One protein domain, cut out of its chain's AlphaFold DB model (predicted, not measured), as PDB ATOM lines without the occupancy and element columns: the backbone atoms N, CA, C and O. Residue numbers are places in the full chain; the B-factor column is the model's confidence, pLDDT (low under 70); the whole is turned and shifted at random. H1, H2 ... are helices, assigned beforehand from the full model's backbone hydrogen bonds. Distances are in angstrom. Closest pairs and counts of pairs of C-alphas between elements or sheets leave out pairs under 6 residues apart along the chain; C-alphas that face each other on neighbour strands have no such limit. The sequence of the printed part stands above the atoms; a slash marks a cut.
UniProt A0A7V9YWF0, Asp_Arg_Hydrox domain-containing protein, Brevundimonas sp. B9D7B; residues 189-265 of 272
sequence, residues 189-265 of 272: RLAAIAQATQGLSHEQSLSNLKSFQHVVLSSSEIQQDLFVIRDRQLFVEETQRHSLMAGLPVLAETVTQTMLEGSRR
ATOM      1  N   ARG A 189     128.378 172.862 332.500       83.88
ATOM      2  CA  ARG A 189     127.137 173.182 331.782       83.88
ATOM      3  C   ARG A 189     127.426 173.521 330.322       83.88
ATOM      4  O   ARG A 189     126.782 172.981 329.425       83.88
ATOM      5  N   LEU A 190     128.425 174.370 330.081       84.44
ATOM      6  CA  LEU A 190     128.860 174.724 328.728       84.44
ATOM      7  C   LEU A 190     129.494 173.521 328.020       84.44
ATOM      8  O   LEU A 190     129.255 173.313 326.833       84.44
ATOM      9  N   ALA A 191     130.242 172.692 328.752       88.31
ATOM     10  CA  ALA A 191     130.801 171.448 328.232       88.31
ATOM     11  C   ALA A 191     129.699 170.465 327.793       88.31
ATOM     12  O   ALA A 191     129.790 169.896 326.706       88.31
ATOM     13  N   ALA A 192     128.627 170.319 328.578       89.88
ATOM     14  CA  ALA A 192     127.481 169.482 328.221       89.88
ATOM     15  C   ALA A 192     126.752 169.990 326.962       89.88
ATOM     16  O   ALA A 192     126.401 169.194 326.092       89.88
ATOM     17  N   ILE A 193     126.573 171.310 326.824       90.25
ATOM     18  CA  ILE A 193     126.009 171.924 325.608       90.25
ATOM     19  C   ILE A 193     126.907 171.649 324.398       90.25
ATOM     20  O   ILE A 193     126.416 171.209 323.357       90.25
ATOM     21  N   ALA A 194     128.217 171.869 324.525       89.88
ATOM     22  CA  ALA A 194     129.173 171.609 323.453       89.88
ATOM     23  C   ALA A 194     129.151 170.135 323.015       89.88
ATOM     24  O   ALA A 194     129.105 169.845 321.822       89.88
ATOM     25  N   GLN A 195     129.103 169.205 323.970       93.38
ATOM     26  CA  GLN A 195     129.006 167.775 323.685       93.38
ATOM     27  C   GLN A 195     127.687 167.411 322.990       93.38
ATOM     28  O   GLN A 195     127.692 166.706 321.986       93.38
ATOM     29  N   ALA A 196     126.552 167.903 323.490       92.44
ATOM     30  CA  ALA A 196     125.234 167.583 322.940       92.44
ATOM     31  C   ALA A 196     124.972 168.203 321.558       92.44
ATOM     32  O   ALA A 196     124.106 167.738 320.820       92.44
ATOM     33  N   THR A 197     125.707 169.257 321.208       93.25
ATOM     34  CA  THR A 197     125.632 169.912 319.895       93.25
ATOM     35  C   THR A 197     126.696 169.418 318.916       93.25
ATOM     36  O   THR A 197     126.672 169.787 317.740       93.25
ATOM     37  N   GLN A 198     127.609 168.549 319.354       93.94
ATOM     38  CA  GLN A 198     128.657 168.006 318.503       93.94
ATOM     39  C   GLN A 198     128.054 167.179 317.358       93.94
ATOM     40  O   GLN A 198     127.352 166.195 317.576       93.94
ATOM     41  N   GLY A 199     128.343 167.576 316.116       92.81
ATOM     42  CA  GLY A 199     127.830 166.901 314.919       92.81
ATOM     43  C   GLY A 199     126.363 167.202 314.586       92.81
ATOM     44  O   GLY A 199     125.840 166.624 313.636       92.81
ATOM     45  N   LEU A 200     125.707 168.107 315.321       95.88
ATOM     46  CA  LEU A 200     124.348 168.551 315.021       95.88
ATOM     47  C   LEU A 200     124.348 169.404 313.744       95.88
ATOM     48  O   LEU A 200     125.068 170.399 313.659       95.88
ATOM     49  N   SER A 201     123.537 169.039 312.747       96.38
ATOM     50  CA  SER A 201     123.416 169.848 311.531       96.38
ATOM     51  C   SER A 201     122.607 171.126 311.786       96.38
ATOM     52  O   SER A 201     121.763 171.185 312.684       96.38
ATOM     53  N   HIS A 202     122.813 172.154 310.957       94.62
ATOM     54  CA  HIS A 202     122.040 173.399 311.045       94.62
ATOM     55  C   HIS A 202     120.529 173.160 310.857       94.62
ATOM     56  O   HIS A 202     119.718 173.732 311.582       94.62
ATOM     57  N   GLU A 203     120.143 172.237 309.969       95.94
ATOM     58  CA  GLU A 203     118.741 171.851 309.748       95.94
ATOM     59  C   GLU A 203     118.116 171.190 310.986       95.94
ATOM     60  O   GLU A 203     117.013 171.556 311.402       95.94
ATOM     61  N   GLN A 204     118.836 170.257 311.619       96.50
ATOM     62  CA  GLN A 204     118.393 169.622 312.863       96.50
ATOM     63  C   GLN A 204     118.274 170.649 313.991       96.50
ATOM     64  O   GLN A 204     117.265 170.679 314.690       96.50
ATOM     65  N   SER A 205     119.261 171.539 314.121       97.19
ATOM     66  CA  SER A 205     119.253 172.633 315.094       97.19
ATOM     67  C   SER A 205     118.048 173.567 314.905       97.19
ATOM     68  O   SER A 205     117.364 173.900 315.872       97.19
ATOM     69  N   LEU A 206     117.715 173.939 313.663       97.06
ATOM     70  CA  LEU A 206     116.521 174.737 313.352       97.06
ATOM     71  C   LEU A 206     115.222 174.011 313.724       97.06
ATOM     72  O   LEU A 206     114.299 174.633 314.251       97.06
ATOM     73  N   SER A 207     115.136 172.707 313.448       97.56
ATOM     74  CA  SER A 207     113.980 171.884 313.822       97.56
ATOM     75  C   SER A 207     113.816 171.791 315.345       97.56
ATOM     76  O   SER A 207     112.719 172.000 315.878       97.56
ATOM     77  N   ASN A 208     114.923 171.575 316.060       98.12
ATOM     78  CA  ASN A 208     114.965 171.555 317.520       98.12
ATOM     79  C   ASN A 208     114.552 172.907 318.104       98.12
ATOM     80  O   ASN A 208     113.732 172.940 319.017       98.12
ATOM     81  N   LEU A 209     115.035 174.021 317.543       97.56
ATOM     82  CA  LEU A 209     114.675 175.361 318.003       97.56
ATOM     83  C   LEU A 209     113.176 175.647 317.830       97.56
ATOM     84  O   LEU A 209     112.550 176.184 318.741       97.56
ATOM     85  N   LYS A 210     112.571 175.247 316.703       96.38
ATOM     86  CA  LYS A 210     111.114 175.365 316.496       96.38
ATOM     87  C   LYS A 210     110.331 174.535 317.512       96.38
ATOM     88  O   LYS A 210     109.370 175.022 318.096       96.38
ATOM     89  N   SER A 211     110.762 173.299 317.759       97.44
ATOM     90  CA  SER A 211     110.142 172.433 318.769       97.44
ATOM     91  C   SER A 211     110.279 173.033 320.171       97.44
ATOM     92  O   SER A 211     109.323 173.057 320.943       97.44
ATOM     93  N   PHE A 212     111.443 173.608 320.476       97.75
ATOM     94  CA  PHE A 212     111.714 174.254 321.749       97.75
ATOM     95  C   PHE A 212     110.856 175.510 321.964       97.75
ATOM     96  O   PHE A 212     110.393 175.735 323.076       97.75
ATOM     97  N   GLN A 213     110.539 176.284 320.920       95.88
ATOM     98  CA  GLN A 213     109.598 177.410 321.036       95.88
ATOM     99  C   GLN A 213     108.230 176.969 321.577       95.88
ATOM    100  O   GLN A 213     107.648 177.672 322.401       95.88
ATOM    101  N   HIS A 214     107.731 175.794 321.182       96.38
ATOM    102  CA  HIS A 214     106.497 175.248 321.752       96.38
ATOM    103  C   HIS A 214     106.650 174.898 323.237       96.38
ATOM    104  O   HIS A 214     105.748 175.190 324.021       96.38
ATOM    105  N   VAL A 215     107.802 174.345 323.635       96.44
ATOM    106  CA  VAL A 215     108.121 174.078 325.047       96.44
ATOM    107  C   VAL A 215     108.108 175.378 325.851       96.44
ATOM    108  O   VAL A 215     107.429 175.445 326.875       96.44
ATOM    109  N   VAL A 216     108.768 176.432 325.355       95.56
ATOM    110  CA  VAL A 216     108.763 177.766 325.977       95.56
ATOM    111  C   VAL A 216     107.330 178.270 326.137       95.56
ATOM    112  O   VAL A 216     106.937 178.640 327.235       95.56
ATOM    113  N   LEU A 217     106.499 178.224 325.091       94.25
ATOM    114  CA  LEU A 217     105.102 178.683 325.159       94.25
ATOM    115  C   LEU A 217     104.245 177.905 326.172       94.25
ATOM    116  O   LEU A 217     103.264 178.445 326.679       94.25
ATOM    117  N   SER A 218     104.628 176.668 326.494       94.56
ATOM    118  CA  SER A 218     103.944 175.823 327.477       94.56
ATOM    119  C   SER A 218     104.494 175.914 328.908       94.56
ATOM    120  O   SER A 218     103.882 175.357 329.816       94.56
ATOM    121  N   SER A 219     105.619 176.606 329.130       94.88
ATOM    122  CA  SER A 219     106.287 176.691 330.434       94.88
ATOM    123  C   SER A 219     106.476 178.140 330.881       94.88
ATOM    124  O   SER A 219     107.310 178.868 330.344       94.88
ATOM    125  N   SER A 220     105.731 178.552 331.910       91.75
ATOM    126  CA  SER A 220     105.861 179.891 332.502       91.75
ATOM    127  C   SER A 220     107.226 180.123 333.154       91.75
ATOM    128  O   SER A 220     107.711 181.248 333.153       91.75
ATOM    129  N   GLU A 221     107.857 179.069 333.679       88.69
ATOM    130  CA  GLU A 221     109.194 179.133 334.282       88.69
ATOM    131  C   GLU A 221     110.249 179.497 333.233       88.69
ATOM    132  O   GLU A 221     110.933 180.505 333.371       88.69
ATOM    133  N   ILE A 222     110.299 178.756 332.118       91.69
ATOM    134  CA  ILE A 222     111.255 179.028 331.032       91.69
ATOM    135  C   ILE A 222     110.985 180.401 330.402       91.69
ATOM    136  O   ILE A 222     111.920 181.124 330.058       91.69
ATOM    137  N   GLN A 223     109.712 180.788 330.255       91.50
ATOM    138  CA  GLN A 223     109.366 182.131 329.784       91.50
ATOM    139  C   GLN A 223     109.943 183.204 330.697       91.50
ATOM    140  O   GLN A 223     110.549 184.152 330.203       91.50
ATOM    141  N   GLN A 224     109.764 183.061 332.008       86.88
ATOM    142  CA  GLN A 224     110.240 184.045 332.965       86.88
ATOM    143  C   GLN A 224     111.770 184.107 332.989       86.88
ATOM    144  O   GLN A 224     112.317 185.209 332.938       86.88
ATOM    145  N   ASP A 225     112.443 182.955 332.960       86.69
ATOM    146  CA  ASP A 225     113.904 182.859 332.933       86.69
ATOM    147  C   ASP A 225     114.512 183.537 331.702       86.69
ATOM    148  O   ASP A 225     115.496 184.263 331.832       86.69
ATOM    149  N   LEU A 226     113.926 183.342 330.516       91.31
ATOM    150  CA  LEU A 226     114.429 183.936 329.274       91.31
ATOM    151  C   LEU A 226     114.021 185.408 329.108       91.31
ATOM    152  O   LEU A 226     114.783 186.200 328.554       91.31
ATOM    153  N   PHE A 227     112.832 185.800 329.574       88.94
ATOM    154  CA  PHE A 227     112.282 187.147 329.368       88.94
ATOM    155  C   PHE A 227     113.042 188.243 330.127       88.94
ATOM    156  O   PHE A 227     113.106 189.395 329.675       88.94
ATOM    157  N   VAL A 228     113.606 187.903 331.288       82.75
ATOM    158  CA  VAL A 228     114.365 188.852 332.116       82.75
ATOM    159  C   VAL A 228     115.751 189.154 331.551       82.75
ATOM    160  O   VAL A 228     116.326 190.188 331.881       82.75
ATOM    161  N   ILE A 229     116.270 188.305 330.661       85.44
ATOM    162  CA  ILE A 229     117.619 188.449 330.122       85.44
ATOM    163  C   ILE A 229     117.661 189.609 329.121       85.44
ATOM    164  O   ILE A 229     116.908 189.661 328.145       85.44
ATOM    165  N   ARG A 230     118.566 190.559 329.365       82.94
ATOM    166  CA  ARG A 230     118.840 191.689 328.462       82.94
ATOM    167  C   ARG A 230     120.121 191.507 327.662       82.94
ATOM    168  O   ARG A 230     120.213 192.011 326.545       82.94
ATOM    169  N   ASP A 231     121.085 190.778 328.214       85.62
ATOM    170  CA  ASP A 231     122.324 190.468 327.520       85.62
ATOM    171  C   ASP A 231     122.092 189.418 326.423       85.62
ATOM    172  O   ASP A 231     121.516 188.352 326.645       85.62
ATOM    173  N   ARG A 232     122.534 189.731 325.203       88.31
ATOM    174  CA  ARG A 232     122.283 188.877 324.039       88.31
ATOM    175  C   ARG A 232     123.025 187.547 324.131       88.31
ATOM    176  O   ARG A 232     122.487 186.539 323.682       88.31
ATOM    177  N   GLN A 233     124.251 187.554 324.642       87.56
ATOM    178  CA  GLN A 233     125.051 186.342 324.742       87.56
ATOM    179  C   GLN A 233     124.451 185.409 325.797       87.56
ATOM    180  O   GLN A 233     124.191 184.246 325.496       87.56
ATOM    181  N   LEU A 234     124.117 185.942 326.971       85.75
ATOM    182  CA  LEU A 234     123.439 185.210 328.037       85.75
ATOM    183  C   LEU A 234     122.098 184.635 327.568       85.75
ATOM    184  O   LEU A 234     121.764 183.501 327.898       85.75
ATOM    185  N   PHE A 235     121.344 185.371 326.746       92.00
ATOM    186  CA  PHE A 235     120.088 184.868 326.185       92.00
ATOM    187  C   PHE A 235     120.313 183.637 325.296       92.00
ATOM    188  O   PHE A 235     119.539 182.679 325.351       92.00
ATOM    189  N   VAL A 236     121.371 183.645 324.477       93.38
ATOM    190  CA  VAL A 236     121.740 182.497 323.636       93.38
ATOM    191  C   VAL A 236     122.156 181.310 324.505       93.38
ATOM    192  O   VAL A 236     121.649 180.211 324.292       93.38
ATOM    193  N   GLU A 237     123.015 181.534 325.499       90.62
ATOM    194  CA  GLU A 237     123.495 180.491 326.414       90.62
ATOM    195  C   GLU A 237     122.337 179.837 327.189       90.62
ATOM    196  O   GLU A 237     122.204 178.610 327.195       90.62
ATOM    197  N   GLU A 238     121.431 180.633 327.761       91.62
ATOM    198  CA  GLU A 238     120.267 180.116 328.489       91.62
ATOM    199  C   GLU A 238     119.254 179.435 327.556       91.62
ATOM    200  O   GLU A 238     118.679 178.407 327.918       91.62
ATOM    201  N   THR A 239     119.097 179.911 326.315       95.00
ATOM    202  CA  THR A 239     118.297 179.207 325.298       95.00
ATOM    203  C   THR A 239     118.870 177.817 325.015       95.00
ATOM    204  O   THR A 239     118.121 176.840 325.032       95.00
ATOM    205  N   GLN A 240     120.186 177.701 324.796       95.31
ATOM    206  CA  GLN A 240     120.843 176.409 324.564       95.31
ATOM    207  C   GLN A 240     120.709 175.475 325.767       95.31
ATOM    208  O   GLN A 240     120.494 174.274 325.602       95.31
ATOM    209  N   ARG A 241     120.806 176.018 326.983       92.75
ATOM    210  CA  ARG A 241     120.648 175.241 328.211       92.75
ATOM    211  C   ARG A 241     119.239 174.681 328.355       92.75
ATOM    212  O   ARG A 241     119.079 173.477 328.549       92.75
ATOM    213  N   HIS A 242     118.216 175.531 328.278       94.69
ATOM    214  CA  HIS A 242     116.834 175.082 328.421       94.69
ATOM    215  C   HIS A 242     116.438 174.115 327.300       94.69
ATOM    216  O   HIS A 242     115.744 173.132 327.561       94.69
ATOM    217  N   SER A 243     116.913 174.346 326.072       96.50
ATOM    218  CA  SER A 243     116.644 173.436 324.962       96.50
ATOM    219  C   SER A 243     117.322 172.079 325.175       96.50
ATOM    220  O   SER A 243     116.690 171.046 324.974       96.50
ATOM    221  N   LEU A 244     118.560 172.058 325.679       95.50
ATOM    222  CA  LEU A 244     119.251 170.826 326.057       95.50
ATOM    223  C   LEU A 244     118.495 170.058 327.150       95.50
ATOM    224  O   LEU A 244     118.305 168.851 327.018       95.50
ATOM    225  N   MET A 245     118.019 170.742 328.196       93.00
ATOM    226  CA  MET A 245     117.215 170.119 329.260       93.00
ATOM    227  C   MET A 245     115.899 169.527 328.742       93.00
ATOM    228  O   MET A 245     115.408 168.547 329.297       93.00
ATOM    229  N   ALA A 246     115.350 170.086 327.663       94.94
ATOM    230  CA  ALA A 246     114.183 169.554 326.967       94.94
ATOM    231  C   ALA A 246     114.516 168.422 325.968       94.94
ATOM    232  O   ALA A 246     113.624 167.952 325.267       94.94
ATOM    233  N   GLY A 247     115.781 167.990 325.869       96.06
ATOM    234  CA  GLY A 247     116.229 166.981 324.902       96.06
ATOM    235  C   GLY A 247     116.331 167.496 323.460       96.06
ATOM    236  O   GLY A 247     116.365 166.705 322.521       96.06
ATOM    237  N   LEU A 248     116.370 168.817 323.278       97.31
ATOM    238  CA  LEU A 248     116.361 169.516 321.994       97.31
ATOM    239  C   LEU A 248     117.621 170.392 321.874       97.31
ATOM    240  O   LEU A 248     117.518 171.618 321.937       97.31
ATOM    241  N   PRO A 249     118.834 169.824 321.740       97.00
ATOM    242  CA  PRO A 249     120.052 170.627 321.643       97.00
ATOM    243  C   PRO A 249     119.986 171.570 320.433       97.00
ATOM    244  O   PRO A 249     119.528 171.178 319.359       97.00
ATOM    245  N   VAL A 250     120.439 172.814 320.601       97.19
ATOM    246  CA  VAL A 250     120.486 173.822 319.528       97.19
ATOM    247  C   VAL A 250     121.862 174.475 319.466       97.19
ATOM    248  O   VAL A 250     122.526 174.678 320.486       97.19
ATOM    249  N   LEU A 251     122.292 174.824 318.256       96.75
ATOM    250  CA  LEU A 251     123.522 175.574 318.023       96.75
ATOM    251  C   LEU A 251     123.321 177.054 318.374       96.75
ATOM    252  O   LEU A 251     122.294 177.651 318.042       96.75
ATOM    253  N   ALA A 252     124.345 177.670 318.964       94.81
ATOM    254  CA  ALA A 252     124.353 179.096 319.297       94.81
ATOM    255  C   ALA A 252     124.101 179.982 318.064       94.81
ATOM    256  O   ALA A 252     123.354 180.964 318.126       94.81
ATOM    257  N   GLU A 253     124.682 179.615 316.916       94.94
ATOM    258  CA  GLU A 253     124.488 180.325 315.649       94.94
ATOM    259  C   GLU A 253     123.031 180.297 315.181       94.94
ATOM    260  O   GLU A 253     122.526 181.309 314.701       94.94
ATOM    261  N   THR A 254     122.326 179.179 315.383       95.94
ATOM    262  CA  THR A 254     120.927 179.030 314.980       95.94
ATOM    263  C   THR A 254     120.037 179.964 315.792       95.94
ATOM    264  O   THR A 254     119.202 180.669 315.221       95.94
ATOM    265  N   VAL A 255     120.250 180.031 317.111       95.44
ATOM    266  CA  VAL A 255     119.535 180.970 317.991       95.44
ATOM    267  C   VAL A 255     119.829 182.409 317.564       95.44
ATOM    268  O   VAL A 255     118.914 183.193 317.309       95.44
ATOM    269  N   THR A 256     121.111 182.732 317.387       94.56
ATOM    270  CA  THR A 256     121.588 184.069 317.018       94.56
ATOM    271  C   THR A 256     121.006 184.554 315.687       94.56
ATOM    272  O   THR A 256     120.560 185.700 315.596       94.56
ATOM    273  N   GLN A 257     120.992 183.701 314.658       92.88
ATOM    274  CA  GLN A 257     120.432 184.011 313.340       92.88
ATOM    275  C   GLN A 257     118.912 184.188 313.404       92.88
ATOM    276  O   GLN A 257     118.395 185.180 312.888       92.88
ATOM    277  N   THR A 258     118.207 183.300 314.113       91.88
ATOM    278  CA  THR A 258     116.745 183.378 314.281       91.88
ATOM    279  C   THR A 258     116.328 184.684 314.965       91.88
ATOM    280  O   THR A 258     115.381 185.341 314.531       91.88
ATOM    281  N   MET A 259     117.067 185.122 315.991       90.06
ATOM    282  CA  MET A 259     116.834 186.416 316.648       90.06
ATOM    283  C   MET A 259     117.009 187.601 315.680       90.06
ATOM    284  O   MET A 259     116.192 188.524 315.674       90.06
ATOM    285  N   LEU A 260     118.054 187.582 314.842       88.62
ATOM    286  CA  LEU A 260     118.314 188.635 313.850       88.62
ATOM    287  C   LEU A 260     117.231 188.696 312.768       88.62
ATOM    288  O   LEU A 260     116.835 189.779 312.338       88.62
ATOM    289  N   GLU A 261     116.758 187.544 312.301       87.50
ATOM    290  CA  GLU A 261     115.654 187.459 311.343       87.50
ATOM    291  C   GLU A 261     114.346 187.974 311.938       87.50
ATOM    292  O   GLU A 261     113.671 188.781 311.298       87.50
ATOM    293  N   GLY A 262     114.024 187.583 313.173       81.00
ATOM    294  CA  GLY A 262     112.854 188.082 313.894       81.00
ATOM    295  C   GLY A 262     112.866 189.604 314.035       81.00
ATOM    296  O   GLY A 262     111.881 190.258 313.694       81.00
ATOM    297  N   SER A 263     114.002 190.174 314.447       77.00
ATOM    298  CA  SER A 263     114.180 191.627 314.572       77.00
ATOM    299  C   SER A 263     113.980 192.362 313.237       77.00
ATOM    300  O   SER A 263     113.208 193.319 313.164       77.00
ATOM    301  N   ARG A 264     114.584 191.864 312.145       78.38
ATOM    302  CA  ARG A 264     114.400 192.432 310.793       78.38
ATOM    303  C   ARG A 264     112.946 192.380 310.330       78.38
ATOM    304  O   ARG A 264     112.464 193.335 309.728       78.38
ATOM    305  N   ARG A 265     112.240 191.284 310.619       76.19
ATOM    306  CA  ARG A 265     110.827 191.116 310.256       76.19
ATOM    307  C   ARG A 265     109.952 192.136 310.985       76.19
ATOM    308  O   ARG A 265     109.149 192.796 310.339       76.19
TER     309      ARG A 265
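This is residues 189 to 265 of the 272 residues of the protein "Asp_Arg_Hydrox domain-containing protein" of Brevundimonas sp. B9D7B (UniProt A0A7V9YWF0). Look for a rounded cluster of five helices, mostly crossed, in which H4 runs through the middle: H1 packs on residues 240 to 244 of H4, H3 folds back on H4 as the other half of a helical hairpin, and H5 starts beside residues 236 to 240 of H4 and leads away from it. H2, the longest helix, runs crosswise to H4 and also meets the start of H5, while residues 260 to 265 of H5 stick out free. The printed part has 77 residues with five named helices, in the order H1, H2, H3, H4, H5, and no named strand; the class is all helix. The whole is compact, with a radius of gyration of the C-alphas of 11.7 A, and the C-alphas span 30 by 27 by 22 A along their three main axes.

Find C-alpha 189 at (127.137, 173.182, 331.782); from there H1 runs through residues 189 to 197, from Arg 189 to Thr 197. After four residues you reach His 202, with its C-alpha at (122.040, 173.399, 311.045), where H2 begins; it holds residues 202 to 218 and is 24.6 A long from first to last C-alpha. One residue further on, H3 takes residues 220 to 227, from Ser 220 to Phe 227. H4 follows at residues 232 to 245 and measures 20.1 A from first to last C-alpha. H5, residues 252 to 265, is 20.2 A long by the same measure and ends at C-alpha 265, at (110.827, 191.116, 310.256).

Begin with H4, the hub, which touches the four other helices. H1 touches it with the closest C-alphas at Ile 193 and Arg 241, 6.8 A apart; they run the same way at a steep tilt of 69 degrees, only just short of about perpendicular. H2 only just touches H4, with 3 pairs of C-alphas within 8 A; the closest are those of Phe 212 and Ser 243, 5.9 A apart, and the lines are about perpendicular at 84 degrees. Next comes H3, which forms a helical hairpin with H4: they touch, closest at the C-alphas of Leu 226 and Phe 235, 6.5 A apart, at a shallow tilt of 26 degrees, opposite ways. H2 and H3 touch only at the corner by their link, and only just, with 3 pairs of C-alphas within 8 A, the closest being those of Val 216 and Ile 222 at 5.8 A. H5 touches H4 with residues 252 to 256 alone, the closest C-alphas being those of Val 236 and Ala 252 at 6.1 A, at a steep tilt of 60 degrees, opposite ways. H5 also touches H2, with its residues 254 to 255 alone; the C-alphas of Leu 206 and Thr 254 are the closest, 6.4 A apart. H1 and H2 are only just apart, their closest C-alphas being 8.4 A from each other, and H1 is also apart from H3 and H5. Along the backbone, every O i to N i+4 pair is within hydrogen-bond range in H1, H3, H4 and H5, and 12 of 13 are in H2.

The two C-alphas farthest apart are those of Ala 191 and Arg 265, at 33.3 A. The printed part runs from residue 189 to residue 265 with no cut. The links from H1 to H2, H2 to H3 and H3 to H4 are tight, and the link of six residues from H4 to H5 is short. Read the B-factor column for the model's confidence: the mean pLDDT of the printed part is 92.0, and no printed residue is under 70.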